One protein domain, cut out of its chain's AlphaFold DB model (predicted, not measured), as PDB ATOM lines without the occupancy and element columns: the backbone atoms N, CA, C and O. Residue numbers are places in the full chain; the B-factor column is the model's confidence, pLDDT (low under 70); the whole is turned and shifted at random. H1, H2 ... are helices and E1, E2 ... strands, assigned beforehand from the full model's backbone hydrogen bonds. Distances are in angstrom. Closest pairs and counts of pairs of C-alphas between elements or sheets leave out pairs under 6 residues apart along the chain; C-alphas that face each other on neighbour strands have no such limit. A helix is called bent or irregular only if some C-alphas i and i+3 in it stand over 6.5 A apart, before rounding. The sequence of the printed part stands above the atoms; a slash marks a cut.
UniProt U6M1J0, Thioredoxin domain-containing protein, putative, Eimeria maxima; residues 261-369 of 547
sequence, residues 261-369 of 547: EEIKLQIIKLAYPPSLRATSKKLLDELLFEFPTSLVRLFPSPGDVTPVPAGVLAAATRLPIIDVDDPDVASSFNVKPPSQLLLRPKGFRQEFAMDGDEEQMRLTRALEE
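Overview. This is residues 261 to 369 of the 547 residues of the protein "Thioredoxin domain-containing protein, putative" of Eimeria maxima (UniProt U6M1J0). A twisted four-stranded sheet makes the core, with H5 packed along one face and H2 along the other; H3 is beside H5, and short H4 is near one end of E1. H1, the first helix, is off to one side, its centre farthest from the mean of the C-alphas, at 17.1 A. The printed part has 109 residues, with five named helices and four named strands in the order H1 H2 E1 H3 E2 H4 E3 E4 H5; the sheet runs E2 E1 E3 E4 and is mixed, as is the class, helices and strands. The whole is compact and rounded, with a radius of gyration of the C-alphas of 13.0 A and spans of 35 by 33 by 29 A.

Along the chain. Find C-alpha 261 at (144.583, 138.579, 166.054); from there H1 runs to residue 271, 15.0 A. Next come H2, residues 281 to 290, 14.2 A, and E1, residues 294 to 298, 12.6 A, beginning at (133.696, 127.041, 166.810). H3, residues 310 to 318, is irregular: C-alphas 315 and 318 are 7.8 A apart. Then read E2, residues 321 to 324; H4, residues 327 to 332; E3, residues 339 to 344, 16.3 A; and E4, residues 348 to 353, 17.1 A. H5, residues 357 to 368, 16.5 A, ends at (130.611, 132.935, 178.131).

Arrangement. Begin with the sheet, only just strongly twisted, its C-alphas up to 4.1 A off the best plane. E1 and E2 are parallel, with N 322 and O 295 at 2.8 A; with H3 they form a strand-helix-strand unit, two parallel neighbour strands with a helix between, its crossover right-handed. E1 and E3 are antiparallel, with N 296 and O 341 at 2.8 A. E3 and E4 form a hairpin, with N 342 and O 350 at 2.9 A. H5 runs along the strands over E3 and E4, at a height over the sheet of 9.4 A. On the opposite face H2 runs along the strands over E1, at a height of 10.2 A. H3 touches H5 at a shallow tilt of 20 degrees, the same way; the closest C-alphas, Val 312 and Thr 364, are 5.3 A apart. H3 and H4 only graze the sheet. H1 is not on it, and is close to H3 but not clearly touching, with C-alphas Leu 265 and Arg 318 at 7.9 A. Each O i to N i+4 pair is within hydrogen-bond range in H1, H2 and H5, against 4 of 5 in H3 and 1 of 2 in H4.

Size, cuts and confidence. The two C-alphas farthest apart, those of Ile 263 and Lys 336, are 35.7 A apart. The printed part has no cut, and the link from E1 to H3, 11 residues, is long. Look for pLDDT under 70 at residues 261 to 274, 318, 345 to 348 and 369.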
ATOM      1  N   GLU A 261     145.547 139.646 166.341       48.41
ATOM      2  CA  GLU A 261     144.583 138.579 166.054       48.41
ATOM      3  C   GLU A 261     143.167 138.929 166.540       48.41
ATOM      4  O   GLU A 261     142.200 138.699 165.818       48.41
ATOM      5  N   GLU A 262     143.029 139.542 167.719       51.69
ATOM      6  CA  GLU A 262     141.738 139.985 168.262       51.69
ATOM      7  C   GLU A 262     141.137 141.130 167.442       51.69
ATOM      8  O   GLU A 262     139.937 141.119 167.157       51.69
ATOM      9  N   ILE A 263     141.970 142.080 167.009       56.94
ATOM     10  CA  ILE A 263     141.552 143.199 166.156       56.94
ATOM     11  C   ILE A 263     141.100 142.674 164.789       56.94
ATOM     12  O   ILE A 263     140.003 142.994 164.331       56.94
ATOM     13  N   LYS A 264     141.895 141.796 164.161       52.50
ATOM     14  CA  LYS A 264     141.542 141.145 162.888       52.50
ATOM     15  C   LYS A 264     140.250 140.346 163.000       52.50
ATOM     16  O   LYS A 264     139.393 140.467 162.131       52.50
ATOM     17  N   LEU A 265     140.070 139.577 164.073       56.66
ATOM     18  CA  LEU A 265     138.846 138.814 164.314       56.66
ATOM     19  C   LEU A 265     137.624 139.718 164.482       56.66
ATOM     20  O   LEU A 265     136.574 139.402 163.931       56.66
ATOM     21  N   GLN A 266     137.735 140.839 165.197       59.62
ATOM     22  CA  GLN A 266     136.622 141.784 165.329       59.62
ATOM     23  C   GLN A 266     136.282 142.466 164.001       59.62
ATOM     24  O   GLN A 266     135.107 142.579 163.660       59.62
ATOM     25  N   ILE A 267     137.288 142.844 163.210       58.44
ATOM     26  CA  ILE A 267     137.083 143.421 161.876       58.44
ATOM     27  C   ILE A 267     136.432 142.400 160.936       58.44
ATOM     28  O   ILE A 267     135.469 142.729 160.247       58.44
ATOM     29  N   ILE A 268     136.897 141.146 160.939       54.81
ATOM     30  CA  ILE A 268     136.295 140.053 160.162       54.81
ATOM     31  C   ILE A 268     134.849 139.817 160.613       54.81
ATOM     32  O   ILE A 268     133.972 139.669 159.773       54.81
ATOM     33  N   LYS A 269     134.554 139.862 161.915       54.44
ATOM     34  CA  LYS A 269     133.184 139.720 162.437       54.44
ATOM     35  C   LYS A 269     132.240 140.848 162.039       54.44
ATOM     36  O   LYS A 269     131.042 140.608 161.951       54.44
ATOM     37  N   LEU A 270     132.759 142.051 161.808       58.84
ATOM     38  CA  LEU A 270     131.974 143.145 161.241       58.84
ATOM     39  C   LEU A 270     131.840 143.018 159.720       58.84
ATOM     40  O   LEU A 270     130.788 143.313 159.165       58.84
ATOM     41  N   ALA A 271     132.887 142.582 159.023       51.75
ATOM     42  CA  ALA A 271     132.879 142.473 157.566       51.75
ATOM     43  C   ALA A 271     132.058 141.277 157.046       51.75
ATOM     44  O   ALA A 271     131.534 141.337 155.935       51.75
ATOM     45  N   TYR A 272     131.943 140.205 157.834       55.94
ATOM     46  CA  TYR A 272     131.257 138.967 157.465       55.94
ATOM     47  C   TYR A 272     129.911 138.811 158.186       55.94
ATOM     48  O   TYR A 272     129.712 139.369 159.265       55.94
ATOM     49  N   PRO A 273     128.962 138.046 157.610       63.03
ATOM     50  CA  PRO A 273     127.711 137.722 158.284       63.03
ATOM     51  C   PRO A 273     127.969 137.048 159.647       63.03
ATOM     52  O   PRO A 273     128.958 136.329 159.801       63.03
ATOM     53  N   PRO A 274     127.066 137.230 160.632       67.56
ATOM     54  CA  PRO A 274     127.220 136.717 162.000       67.56
ATOM     55  C   PRO A 274     127.353 135.188 162.085       67.56
ATOM     56  O   PRO A 274     127.794 134.666 163.110       67.56
ATOM     57  N   SER A 275     126.990 134.473 161.019       78.62
ATOM     58  CA  SER A 275     127.269 133.055 160.818       78.62
ATOM     59  C   SER A 275     127.801 132.796 159.405       78.62
ATOM     60  O   SER A 275     127.355 133.394 158.423       78.62
ATOM     61  N   LEU A 276     128.770 131.885 159.300       81.06
ATOM     62  CA  LEU A 276     129.342 131.407 158.044       81.06
ATOM     63  C   LEU A 276     128.602 130.149 157.599       81.06
ATOM     64  O   LEU A 276     128.462 129.214 158.380       81.06
ATOM     65  N   ARG A 277     128.150 130.089 156.346       80.12
ATOM     66  CA  ARG A 277     127.478 128.894 155.818       80.12
ATOM     67  C   ARG A 277     128.490 127.916 155.237       80.12
ATOM     68  O   ARG A 277     129.236 128.268 154.325       80.12
ATOM     69  N   ALA A 278     128.481 126.686 155.735       81.94
ATOM     70  CA  ALA A 278     129.303 125.604 155.227       81.94
ATOM     71  C   ALA A 278     128.477 124.675 154.331       81.94
ATOM     72  O   ALA A 278     127.859 123.724 154.799       81.94
ATOM     73  N   THR A 279     128.518 124.944 153.026       76.69
ATOM     74  CA  THR A 279     127.784 124.192 151.990       76.69
ATOM     75  C   THR A 279     128.487 122.910 151.545       76.69
ATOM     76  O   THR A 279     127.929 122.131 150.780       76.69
ATOM     77  N   SER A 280     129.738 122.688 151.959       80.75
ATOM     78  CA  SER A 280     130.493 121.488 151.598       80.75
ATOM     79  C   SER A 280     131.352 120.999 152.754       80.75
ATOM     80  O   SER A 280     131.889 121.790 153.533       80.75
ATOM     81  N   LYS A 281     131.559 119.680 152.812       84.56
ATOM     82  CA  LYS A 281     132.415 119.051 153.824       84.56
ATOM     83  C   LYS A 281     133.854 119.577 153.802       84.56
ATOM     84  O   LYS A 281     134.441 119.762 154.856       84.56
ATOM     85  N   LYS A 282     134.414 119.848 152.619       84.19
ATOM     86  CA  LYS A 282     135.789 120.361 152.492       84.19
ATOM     87  C   LYS A 282     135.943 121.736 153.136       84.19
ATOM     88  O   LYS A 282     136.861 121.939 153.916       84.19
ATOM     89  N   LEU A 283     135.010 122.639 152.839       79.88
ATOM     90  CA  LEU A 283     135.003 123.984 153.407       79.88
ATOM     91  C   LEU A 283     134.776 123.944 154.923       79.88
ATOM     92  O   LEU A 283     135.401 124.692 155.662       79.88
ATOM     93  N   LEU A 284     133.931 123.028 155.398       83.88
ATOM     94  CA  LEU A 284     133.770 122.795 156.827       83.88
ATOM     95  C   LEU A 284     135.066 122.295 157.480       83.88
ATOM     96  O   LEU A 284     135.454 122.825 158.512       83.88
ATOM     97  N   ASP A 285     135.746 121.312 156.891       83.44
ATOM     98  CA  ASP A 285     137.003 120.776 157.426       83.44
ATOM     99  C   ASP A 285     138.107 121.855 157.463       83.44
ATOM    100  O   ASP A 285     138.851 121.937 158.439       83.44
ATOM    101  N   GLU A 286     138.181 122.723 156.445       81.00
ATOM    102  CA  GLU A 286     139.085 123.883 156.412       81.00
ATOM    103  C   GLU A 286     138.754 124.899 157.515       81.00
ATOM    104  O   GLU A 286     139.644 125.302 158.265       81.00
ATOM    105  N   LEU A 287     137.475 125.248 157.685       80.38
ATOM    106  CA  LEU A 287     137.029 126.158 158.745       80.38
ATOM    107  C   LEU A 287     137.269 125.583 160.145       80.38
ATOM    108  O   LEU A 287     137.655 126.313 161.051       80.38
ATOM    109  N   LEU A 288     137.058 124.281 160.343       83.12
ATOM    110  CA  LEU A 288     137.326 123.609 161.617       83.12
ATOM    111  C   LEU A 288     138.826 123.484 161.906       83.12
ATOM    112  O   LEU A 288     139.227 123.441 163.071       83.12
ATOM    113  N   PHE A 289     139.653 123.419 160.862       78.88
ATOM    114  CA  PHE A 289     141.105 123.436 160.988       78.88
ATOM    115  C   PHE A 289     141.622 124.827 161.370       78.88
ATOM    116  O   PHE A 289     142.435 124.940 162.288       78.88
ATOM    117  N   GLU A 290     141.140 125.875 160.700       77.12
ATOM    118  CA  GLU A 290     141.519 127.264 160.980       77.12
ATOM    119  C   GLU A 290     140.971 127.737 162.335       77.12
ATOM    120  O   GLU A 290     141.677 128.373 163.119       77.12
ATOM    121  N   PHE A 291     139.737 127.341 162.657       78.38
ATOM    122  CA  PHE A 291     139.048 127.690 163.891       78.38
ATOM    123  C   PHE A 291     138.722 126.441 164.727       78.38
ATOM    124  O   PHE A 291     137.591 125.941 164.713       78.38
ATOM    125  N   PRO A 292     139.680 125.962 165.547       71.81
ATOM    126  CA  PRO A 292     139.503 124.754 166.358       71.81
ATOM    127  C   PRO A 292     138.487 124.924 167.500       71.81
ATOM    128  O   PRO A 292     138.105 123.943 168.141       71.81
ATOM    129  N   THR A 293     138.082 126.165 167.789       82.12
ATOM    130  CA  THR A 293     136.975 126.481 168.696       82.12
ATOM    131  C   THR A 293     135.905 127.183 167.876       82.12
ATOM    132  O   THR A 293     136.141 128.292 167.403       82.12
ATOM    133  N   SER A 294     134.759 126.544 167.685       86.06
ATOM    134  CA  SER A 294     133.696 127.041 166.810       86.06
ATOM    135  C   SER A 294     132.334 126.537 167.275       86.06
ATOM    136  O   SER A 294     132.214 125.477 167.894       86.06
ATOM    137  N   LEU A 295     131.294 127.326 167.011       88.50
ATOM    138  CA  LEU A 295     129.911 126.929 167.246       88.50
ATOM    139  C   LEU A 295     129.305 126.485 165.917       88.50
ATOM    140  O   LEU A 295     129.083 127.314 165.041       88.50
ATOM    141  N   VAL A 296     129.027 125.195 165.770       89.56
ATOM    142  CA  VAL A 296     128.421 124.624 164.564       89.56
ATOM    143  C   VAL A 296     126.922 124.438 164.785       89.56
ATOM    144  O   VAL A 296     126.513 123.726 165.696       89.56
ATOM    145  N   ARG A 297     126.083 125.058 163.962       89.31
ATOM    146  CA  ARG A 297     124.621 124.927 163.996       89.31
ATOM    147  C   ARG A 297     124.196 124.033 162.836       89.31
ATOM    148  O   ARG A 297     124.463 124.348 161.683       89.31
ATOM    149  N   LEU A 298     123.581 122.898 163.150       89.00
ATOM    150  CA  LEU A 298     123.142 121.900 162.177       89.00
ATOM    151  C   LEU A 298     121.647 122.070 161.904       89.00
ATOM    152  O   LEU A 298     120.834 121.947 162.828       89.00
ATOM    153  N   PHE A 299     121.296 122.292 160.640       87.38
ATOM    154  CA  PHE A 299     119.919 122.432 160.177       87.38
ATOM    155  C   PHE A 299     119.482 121.229 159.326       87.38
ATOM    156  O   PHE A 299     120.322 120.602 158.683       87.38
ATOM    157  N   PRO A 300     118.183 120.872 159.314       84.88
ATOM    158  CA  PRO A 300     117.675 119.783 158.478       84.88
ATOM    159  C   PRO A 300     117.652 120.128 156.984       84.88
ATOM    160  O   PRO A 300     117.793 119.240 156.146       84.88
ATOM    161  N   SER A 301     117.421 121.402 156.656       78.75
ATOM    162  CA  SER A 301     117.322 121.895 155.286       78.75
ATOM    163  C   SER A 301     117.796 123.355 155.186       78.75
ATOM    164  O   SER A 301     117.758 124.084 156.183       78.75
ATOM    165  N   PRO A 302     118.190 123.834 153.991       74.31
ATOM    166  CA  PRO A 302     118.644 125.216 153.793       74.31
ATOM    167  C   PRO A 302     117.547 126.268 154.008       74.31
ATOM    168  O   PRO A 302     117.854 127.439 154.228       74.31
ATOM    169  N   GLY A 303     116.270 125.868 153.958       72.25
ATOM    170  CA  GLY A 303     115.130 126.742 154.250       72.25
ATOM    171  C   GLY A 303     114.882 126.958 155.746       72.25
ATOM    172  O   GLY A 303     114.235 127.935 156.112       72.25
ATOM    173  N   ASP A 304     115.432 126.091 156.601       77.12
ATOM    174  CA  ASP A 304     115.235 126.123 158.056       77.12
ATOM    175  C   ASP A 304     116.307 126.947 158.786       77.12
ATOM    176  O   ASP A 304     116.327 126.992 160.017       77.12
ATOM    177  N   VAL A 305     117.220 127.587 158.046       78.69
ATOM    178  CA  VAL A 305     118.312 128.375 158.624       78.69
ATOM    179  C   VAL A 305     117.739 129.604 159.324       78.69
ATOM    180  O   VAL A 305     117.373 130.600 158.697       78.69
ATOM    181  N   THR A 306     117.682 129.535 160.651       80.44
ATOM    182  CA  THR A 306     117.224 130.635 161.499       80.44
ATOM    183  C   THR A 306     118.361 131.607 161.811       80.44
ATOM    184  O   THR A 306     119.517 131.183 161.982       80.44
ATOM    185  N   PRO A 307     118.065 132.916 161.935       79.94
ATOM    186  CA  PRO A 307     119.060 133.889 162.367       79.94
ATOM    187  C   PRO A 307     119.628 133.500 163.737       79.94
ATOM    188  O   PRO A 307     118.926 132.937 164.581       79.94
ATOM    189  N   VAL A 308     120.915 133.783 163.952       80.81
ATOM    190  CA  VAL A 308     121.564 133.539 165.246       80.81
ATOM    191  C   VAL A 308     120.861 134.387 166.313       80.81
ATOM    192  O   VAL A 308     120.731 135.600 166.127       80.81
ATOM    193  N   PRO A 309     120.422 133.801 167.439       81.56
ATOM    194  CA  PRO A 309     119.803 134.584 168.495       81.56
ATOM    195  C   PRO A 309     120.763 135.624 169.090       81.56
ATOM    196  O   PRO A 309     121.935 135.328 169.324       81.56
ATOM    197  N   ALA A 310     120.261 136.820 169.411       76.62
ATOM    198  CA  ALA A 310     121.087 137.944 169.869       76.62
ATOM    199  C   ALA A 310     121.959 137.619 171.100       76.62
ATOM    200  O   ALA A 310     123.123 138.007 171.145       76.62
ATOM    201  N   GLY A 311     121.435 136.853 172.068       77.31
ATOM    202  CA  GLY A 311     122.207 136.425 173.245       77.31
ATOM    203  C   GLY A 311     123.375 135.493 172.901       77.31
ATOM    204  O   GLY A 311     124.462 135.629 173.452       77.31
ATOM    205  N   VAL A 312     123.185 134.605 171.921       81.69
ATOM    206  CA  VAL A 312     124.237 133.705 171.426       81.69
ATOM    207  C   VAL A 312     125.282 134.497 170.645       81.69
ATOM    208  O   VAL A 312     126.470 134.244 170.804       81.69
ATOM    209  N   LEU A 313     124.862 135.486 169.851       79.56
ATOM    210  CA  LEU A 313     125.772 136.359 169.109       79.56
ATOM    211  C   LEU A 313     126.648 137.207 170.046       79.56
ATOM    212  O   LEU A 313     127.853 137.326 169.822       79.56
ATOM    213  N   ALA A 314     126.062 137.741 171.121       77.44
ATOM    214  CA  ALA A 314     126.791 138.479 172.149       77.44
ATOM    215  C   ALA A 314     127.806 137.583 172.883       77.44
ATOM    216  O   ALA A 314     128.967 137.965 173.040       77.44
ATOM    217  N   ALA A 315     127.404 136.366 173.264       77.19
ATOM    218  CA  ALA A 315     128.263 135.414 173.967       77.19
ATOM    219  C   ALA A 315     129.354 134.792 173.076       77.19
ATOM    220  O   ALA A 315     130.486 134.587 173.510       77.19
ATOM    221  N   ALA A 316     129.059 134.533 171.801       75.75
ATOM    222  CA  ALA A 316     130.004 133.999 170.819       75.75
ATOM    223  C   ALA A 316     130.893 135.087 170.187       75.75
ATOM    224  O   ALA A 316     131.512 134.872 169.143       75.75
ATOM    225  N   THR A 317     131.032 136.257 170.811       70.75
ATOM    226  CA  THR A 317     131.811 137.385 170.273       70.75
ATOM    227  C   THR A 317     133.305 137.066 170.098       70.75
ATOM    228  O   THR A 317     133.972 137.700 169.283       70.75
ATOM    229  N   ARG A 318     133.818 135.960 170.659       68.81
ATOM    230  CA  ARG A 318     135.179 135.430 170.402       68.81
ATOM    231  C   ARG A 318     135.260 134.182 169.511       68.81
ATOM    232  O   ARG A 318     136.355 133.726 169.214       68.81
ATOM    233  N   LEU A 319     134.129 133.632 169.071       77.50
ATOM    234  CA  LEU A 319     134.052 132.356 168.348       77.50
ATOM    235  C   LEU A 319     133.422 132.550 166.961       77.50
ATOM    236  O   LEU A 319     132.535 133.393 166.828       77.50
ATOM    237  N   PRO A 320     133.853 131.825 165.920       79.88
ATOM    238  CA  PRO A 320     133.114 131.758 164.669       79.88
ATOM    239  C   PRO A 320     131.889 130.855 164.836       79.88
ATOM    240  O   PRO A 320     131.951 129.797 165.473       79.88
ATOM    241  N   ILE A 321     130.779 131.291 164.250       86.69
ATOM    242  CA  ILE A 321     129.535 130.530 164.164       86.69
ATOM    243  C   ILE A 321     129.437 129.989 162.742       86.69
ATOM    244  O   ILE A 321     129.554 130.752 161.785       86.69
ATOM    245  N   ILE A 322     129.245 128.681 162.607       87.62
ATOM    246  CA  ILE A 322     129.184 127.978 161.328       87.62
ATOM    247  C   ILE A 322     127.809 127.324 161.214       87.62
ATOM    248  O   ILE A 322     127.476 126.449 162.007       87.62
ATOM    249  N   ASP A 323     127.017 127.725 160.230       87.38
ATOM    250  CA  ASP A 323     125.744 127.088 159.903       87.38
ATOM    251  C   ASP A 323     125.982 126.009 158.836       87.38
ATOM    252  O   ASP A 323     126.552 126.282 157.779       87.38
ATOM    253  N   VAL A 324     125.545 124.781 159.107       86.69
ATOM    254  CA  VAL A 324     125.565 123.657 158.164       86.69
ATOM    255  C   VAL A 324     124.126 123.339 157.790       86.69
ATOM    256  O   VAL A 324     123.313 122.992 158.649       86.69
ATOM    257  N   ASP A 325     123.824 123.467 156.506       81.75
ATOM    258  CA  ASP A 325     122.513 123.238 155.901       81.75
ATOM    259  C   ASP A 325     122.420 121.920 155.116       81.75
ATOM    260  O   ASP A 325     121.319 121.490 154.768       81.75
ATOM    261  N   ASP A 326     123.557 121.264 154.861       82.31
ATOM    262  CA  ASP A 326     123.629 119.994 154.141       82.31
ATOM    263  C   ASP A 326     123.413 118.784 155.089       82.31
ATOM    264  O   ASP A 326     124.201 118.580 156.028       82.31
ATOM    265  N   PRO A 327     122.381 117.943 154.856       78.81
ATOM    266  CA  PRO A 327     122.092 116.773 155.687       78.81
ATOM    267  C   PRO A 327     123.203 115.709 155.668       78.81
ATOM    268  O   PRO A 327     123.398 115.007 156.672       78.81
ATOM    269  N   ASP A 328     123.966 115.592 154.579       80.06
ATOM    270  CA  ASP A 328     125.067 114.628 154.471       80.06
ATOM    271  C   ASP A 328     126.252 115.056 155.349       80.06
ATOM    272  O   ASP A 328     126.897 114.240 156.020       80.06
ATOM    273  N   VAL A 329     126.501 116.365 155.412       80.25
ATOM    274  CA  VAL A 329     127.530 116.959 156.270       80.25
ATOM    275  C   VAL A 329     127.105 116.894 157.738       80.25
ATOM    276  O   VAL A 329     127.911 116.502 158.586       80.25
ATOM    277  N   ALA A 330     125.835 117.173 158.048       77.69
ATOM    278  CA  ALA A 330     125.293 117.041 159.402       77.69
ATOM    279  C   ALA A 330     125.419 115.603 159.941       77.69
ATOM    280  O   ALA A 330     125.803 115.395 161.096       77.69
ATOM    281  N   SER A 331     125.199 114.602 159.083       79.38
ATOM    282  CA  SER A 331     125.324 113.182 159.437       79.38
ATOM    283  C   SER A 331     126.747 112.790 159.859       79.38
ATOM    284  O   SER A 331     126.917 111.909 160.704       79.38
ATOM    285  N   SER A 332     127.782 113.475 159.353       77.44
ATOM    286  CA  SER A 332     129.180 113.221 159.742       77.44
ATOM    287  C   SER A 332     129.463 113.509 161.221       77.44
ATOM    288  O   SER A 332     130.366 112.914 161.815       77.44
ATOM    289  N   PHE A 333     128.647 114.357 161.848       77.81
ATOM    290  CA  PHE A 333     128.747 114.652 163.268       77.81
ATOM    291  C   PHE A 333     128.049 113.612 164.154       77.81
ATOM    292  O   PHE A 333     128.166 113.725 165.367       77.81
ATOM    293  N   ASN A 334     127.366 112.588 163.630       81.25
ATOM    294  CA  ASN A 334     126.579 111.635 164.435       81.25
ATOM    295  C   ASN A 334     125.521 112.304 165.341       81.25
ATOM    296  O   ASN A 334     125.232 111.799 166.425       81.25
ATOM    297  N   VAL A 335     124.958 113.445 164.928       80.94
ATOM    298  CA  VAL A 335     123.880 114.137 165.655       80.94
ATOM    299  C   VAL A 335     122.684 114.381 164.763       80.94
ATOM    300  O   VAL A 335     122.815 114.594 163.562       80.94
ATOM    301  N   LYS A 336     121.503 114.323 165.381       81.88
ATOM    302  CA  LYS A 336     120.225 114.546 164.720       81.88
ATOM    303  C   LYS A 336     119.913 116.054 164.678       81.88
ATOM    304  O   LYS A 336     119.728 116.629 165.750       81.88
ATOM    305  N   PRO A 337     119.821 116.685 163.493       80.81
ATOM    306  CA  PRO A 337     119.372 118.072 163.382       80.81
ATOM    307  C   PRO A 337     117.875 118.198 163.751       80.81
ATOM    308  O   PRO A 337     117.131 117.224 163.574       80.81
ATOM    309  N   PRO A 338     117.402 119.364 164.233       85.88
ATOM    310  CA  PRO A 338     118.142 120.611 164.446       85.88
ATOM    311  C   PRO A 338     118.915 120.623 165.779       85.88
ATOM    312  O   PRO A 338     118.371 120.318 166.840       85.88
ATOM    313  N   SER A 339     120.195 120.997 165.744       86.69
ATOM    314  CA  SER A 339     121.069 120.951 166.930       86.69
ATOM    315  C   SER A 339     122.244 121.918 166.831       86.69
ATOM    316  O   SER A 339     122.712 122.206 165.732       86.69
ATOM    317  N   GLN A 340     122.786 122.344 167.968       88.00
ATOM    318  CA  GLN A 340     123.970 123.200 168.063       88.00
ATOM    319  C   GLN A 340     125.113 122.434 168.716       88.00
ATOM    320  O   GLN A 340     124.936 121.789 169.747       88.00
ATOM    321  N   LEU A 341     126.299 122.522 168.134       87.62
ATOM    322  CA  LEU A 341     127.506 121.850 168.576       87.62
ATOM    323  C   LEU A 341     128.570 122.892 168.894       87.62
ATOM    324  O   LEU A 341     129.129 123.521 168.002       87.62
ATOM    325  N   LEU A 342     128.880 123.053 170.176       87.56
ATOM    326  CA  LEU A 342     130.042 123.825 170.594       87.56
ATOM    327  C   LEU A 342     131.270 122.916 170.540       87.56
ATOM    328  O   LEU A 342     131.414 121.997 171.356       87.56
ATOM    329  N   LEU A 343     132.142 123.177 169.572       83.88
ATOM    330  CA  LEU A 343     133.421 122.507 169.410       83.88
ATOM    331  C   LEU A 343     134.502 123.330 170.102       83.88
ATOM    332  O   LEU A 343     134.593 124.545 169.929       83.88
ATOM    333  N   ARG A 344     135.330 122.662 170.902       79.94
ATOM    334  CA  ARG A 344     136.540 123.246 171.479       79.94
ATOM    335  C   ARG A 344     137.758 122.387 171.127       79.94
ATOM    336  O   ARG A 344     137.603 121.203 170.798       79.94
ATOM    337  N   PRO A 345     138.982 122.939 171.236       65.31
ATOM    338  CA  PRO A 345     140.189 122.245 170.826       65.31
ATOM    339  C   PRO A 345     140.320 120.903 171.538       65.31
ATOM    340  O   PRO A 345     139.914 120.756 172.691       65.31
ATOM    341  N   LYS A 346     140.950 119.940 170.858       57.00
ATOM    342  CA  LYS A 346     141.237 118.594 171.375       57.00
ATOM    343  C   LYS A 346     139.994 117.720 171.629       57.00
ATOM    344  O   LYS A 346     139.997 116.887 172.525       57.00
ATOM    345  N   GLY A 347     138.941 117.873 170.829       61.53
ATOM    346  CA  GLY A 347     137.813 116.928 170.806       61.53
ATOM    347  C   GLY A 347     136.746 117.155 171.878       61.53
ATOM    348  O   GLY A 347     135.860 116.319 172.042       61.53
ATOM    349  N   PHE A 348     136.795 118.284 172.588       68.00
ATOM    350  CA  PHE A 348     135.682 118.699 173.434       68.00
ATOM    351  C   PHE A 348     134.504 119.108 172.559       68.00
ATOM    352  O   PHE A 348     134.612 120.001 171.720       68.00
ATOM    353  N   ARG A 349     133.367 118.465 172.800       79.12
ATOM    354  CA  ARG A 349     132.130 118.694 172.069       79.12
ATOM    355  C   ARG A 349     130.970 118.744 173.048       79.12
ATOM    356  O   ARG A 349     130.845 117.863 173.897       79.12
ATOM    357  N   GLN A 350     130.139 119.771 172.930       81.81
ATOM    358  CA  GLN A 350     128.897 119.904 173.686       81.81
ATOM    359  C   GLN A 350     127.740 120.127 172.725       81.81
ATOM    360  O   GLN A 350     127.852 120.924 171.799       81.81
ATOM    361  N   GLU A 351     126.647 119.415 172.960       86.56
ATOM    362  CA  GLU A 351     125.471 119.420 172.092       86.56
ATOM    363  C   GLU A 351     124.327 120.125 172.803       86.56
ATOM    364  O   GLU A 351     124.063 119.837 173.971       86.56
ATOM    365  N   PHE A 352     123.660 121.037 172.112       85.88
ATOM    366  CA  PHE A 352     122.530 121.808 172.610       85.88
ATOM    367  C   PHE A 352     121.384 121.691 171.612       85.88
ATOM    368  O   PHE A 352     121.611 121.621 170.400       85.88
ATOM    369  N   ALA A 353     120.152 121.673 172.109       84.38
ATOM    370  CA  ALA A 353     119.007 121.778 171.215       84.38
ATOM    371  C   ALA A 353     118.960 123.179 170.578       84.38
ATOM    372  O   ALA A 353     119.455 124.160 171.137       84.38
ATOM    373  N   MET A 354     118.392 123.273 169.378       79.81
ATOM    374  CA  MET A 354     118.090 124.571 168.758       79.81
ATOM    375  C   MET A 354     116.864 125.234 169.392       79.81
ATOM    376  O   MET A 354     116.797 126.459 169.437       79.81
ATOM    377  N   ASP A 355     115.945 124.420 169.915       75.31
ATOM    378  CA  ASP A 355     114.670 124.859 170.466       75.31
ATOM    379  C   ASP A 355     114.679 124.821 172.001       75.31
ATOM    380  O   ASP A 355     115.182 123.874 172.611       75.31
ATOM    381  N   GLY A 356     114.059 125.831 172.615       81.06
ATOM    382  CA  GLY A 356     113.853 125.927 174.059       81.06
ATOM    383  C   GLY A 356     114.716 126.996 174.732       81.06
ATOM    384  O   GLY A 356     115.944 126.981 174.647       81.06
ATOM    385  N   ASP A 357     114.060 127.892 175.473       79.88
ATOM    386  CA  ASP A 357     114.711 129.009 176.169       79.88
ATOM    387  C   ASP A 357     115.770 128.534 177.181       79.88
ATOM    388  O   ASP A 357     116.818 129.162 177.343       79.88
ATOM    389  N   GLU A 358     115.534 127.391 177.837       83.25
ATOM    390  CA  GLU A 358     116.479 126.788 178.785       83.25
ATOM    391  C   GLU A 358     117.775 126.326 178.102       83.25
ATOM    392  O   GLU A 358     118.870 126.573 178.614       83.25
ATOM    393  N   GLU A 359     117.676 125.702 176.926       84.31
ATOM    394  CA  GLU A 359     118.833 125.223 176.161       84.31
ATOM    395  C   GLU A 359     119.625 126.389 175.569       84.31
ATOM    396  O   GLU A 359     120.858 126.389 175.602       84.31
ATOM    397  N   GLN A 360     118.931 127.438 175.127       82.19
ATOM    398  CA  GLN A 360     119.559 128.666 174.657       82.19
ATOM    399  C   GLN A 360     120.288 129.404 175.791       82.19
ATOM    400  O   GLN A 360     121.402 129.895 175.603       82.19
ATOM    401  N   MET A 361     119.717 129.434 176.999       82.56
ATOM    402  CA  MET A 361     120.392 129.963 178.187       82.56
ATOM    403  C   MET A 361     121.608 129.107 178.579       82.56
ATOM    404  O   MET A 361     122.652 129.646 178.956       82.56
ATOM    405  N   ARG A 362     121.510 127.776 178.445       85.38
ATOM    406  CA  ARG A 362     122.620 126.839 178.677       85.38
ATOM    407  C   ARG A 362     123.767 127.064 177.693       85.38
ATOM    408  O   ARG A 362     124.925 127.035 178.104       85.38
ATOM    409  N   LEU A 363     123.446 127.308 176.423       86.44
ATOM    410  CA  LEU A 363     124.415 127.616 175.376       86.44
ATOM    411  C   LEU A 363     125.107 128.957 175.625       86.44
ATOM    412  O   LEU A 363     126.332 129.002 175.629       86.44
ATOM    413  N   THR A 364     124.346 130.026 175.879       84.81
ATOM    414  CA  THR A 364     124.896 131.360 176.186       84.81
ATOM    415  C   THR A 364     125.878 131.279 177.353       84.81
ATOM    416  O   THR A 364     127.022 131.708 177.228       84.81
ATOM    417  N   ARG A 365     125.499 130.593 178.441       83.31
ATOM    418  CA  ARG A 365     126.402 130.348 179.574       83.31
ATOM    419  C   ARG A 365     127.653 129.572 179.160       83.31
ATOM    420  O   ARG A 365     128.737 129.906 179.607       83.31
ATOM    421  N   ALA A 366     127.526 128.539 178.328       81.56
ATOM    422  CA  ALA A 366     128.660 127.721 177.890       81.56
ATOM    423  C   ALA A 366     129.625 128.445 176.927       81.56
ATOM    424  O   ALA A 366     130.786 128.037 176.818       81.56
ATOM    425  N   LEU A 367     129.139 129.470 176.219       81.44
ATOM    426  CA  LEU A 367     129.916 130.357 175.349       81.44
ATOM    427  C   LEU A 367     130.649 131.444 176.146       81.44
ATOM    428  O   LEU A 367     131.797 131.747 175.836       81.44
ATOM    429  N   GLU A 368     130.006 131.988 177.182       77.75
ATOM    430  CA  GLU A 368     130.611 132.935 178.131       77.75
ATOM    431  C   GLU A 368     131.597 132.255 179.096       77.75
ATOM    432  O   GLU A 368     132.522 132.888 179.604       77.75
ATOM    433  N   GLU A 369     131.407 130.960 179.362       69.94
ATOM    434  CA  GLU A 369     132.260 130.181 180.253       69.94
ATOM    435  C   GLU A 369     133.652 129.988 179.627       69.94
ATOM    436  O   GLU A 369     133.834 129.240 178.660       69.94
TER     437      GLU A 369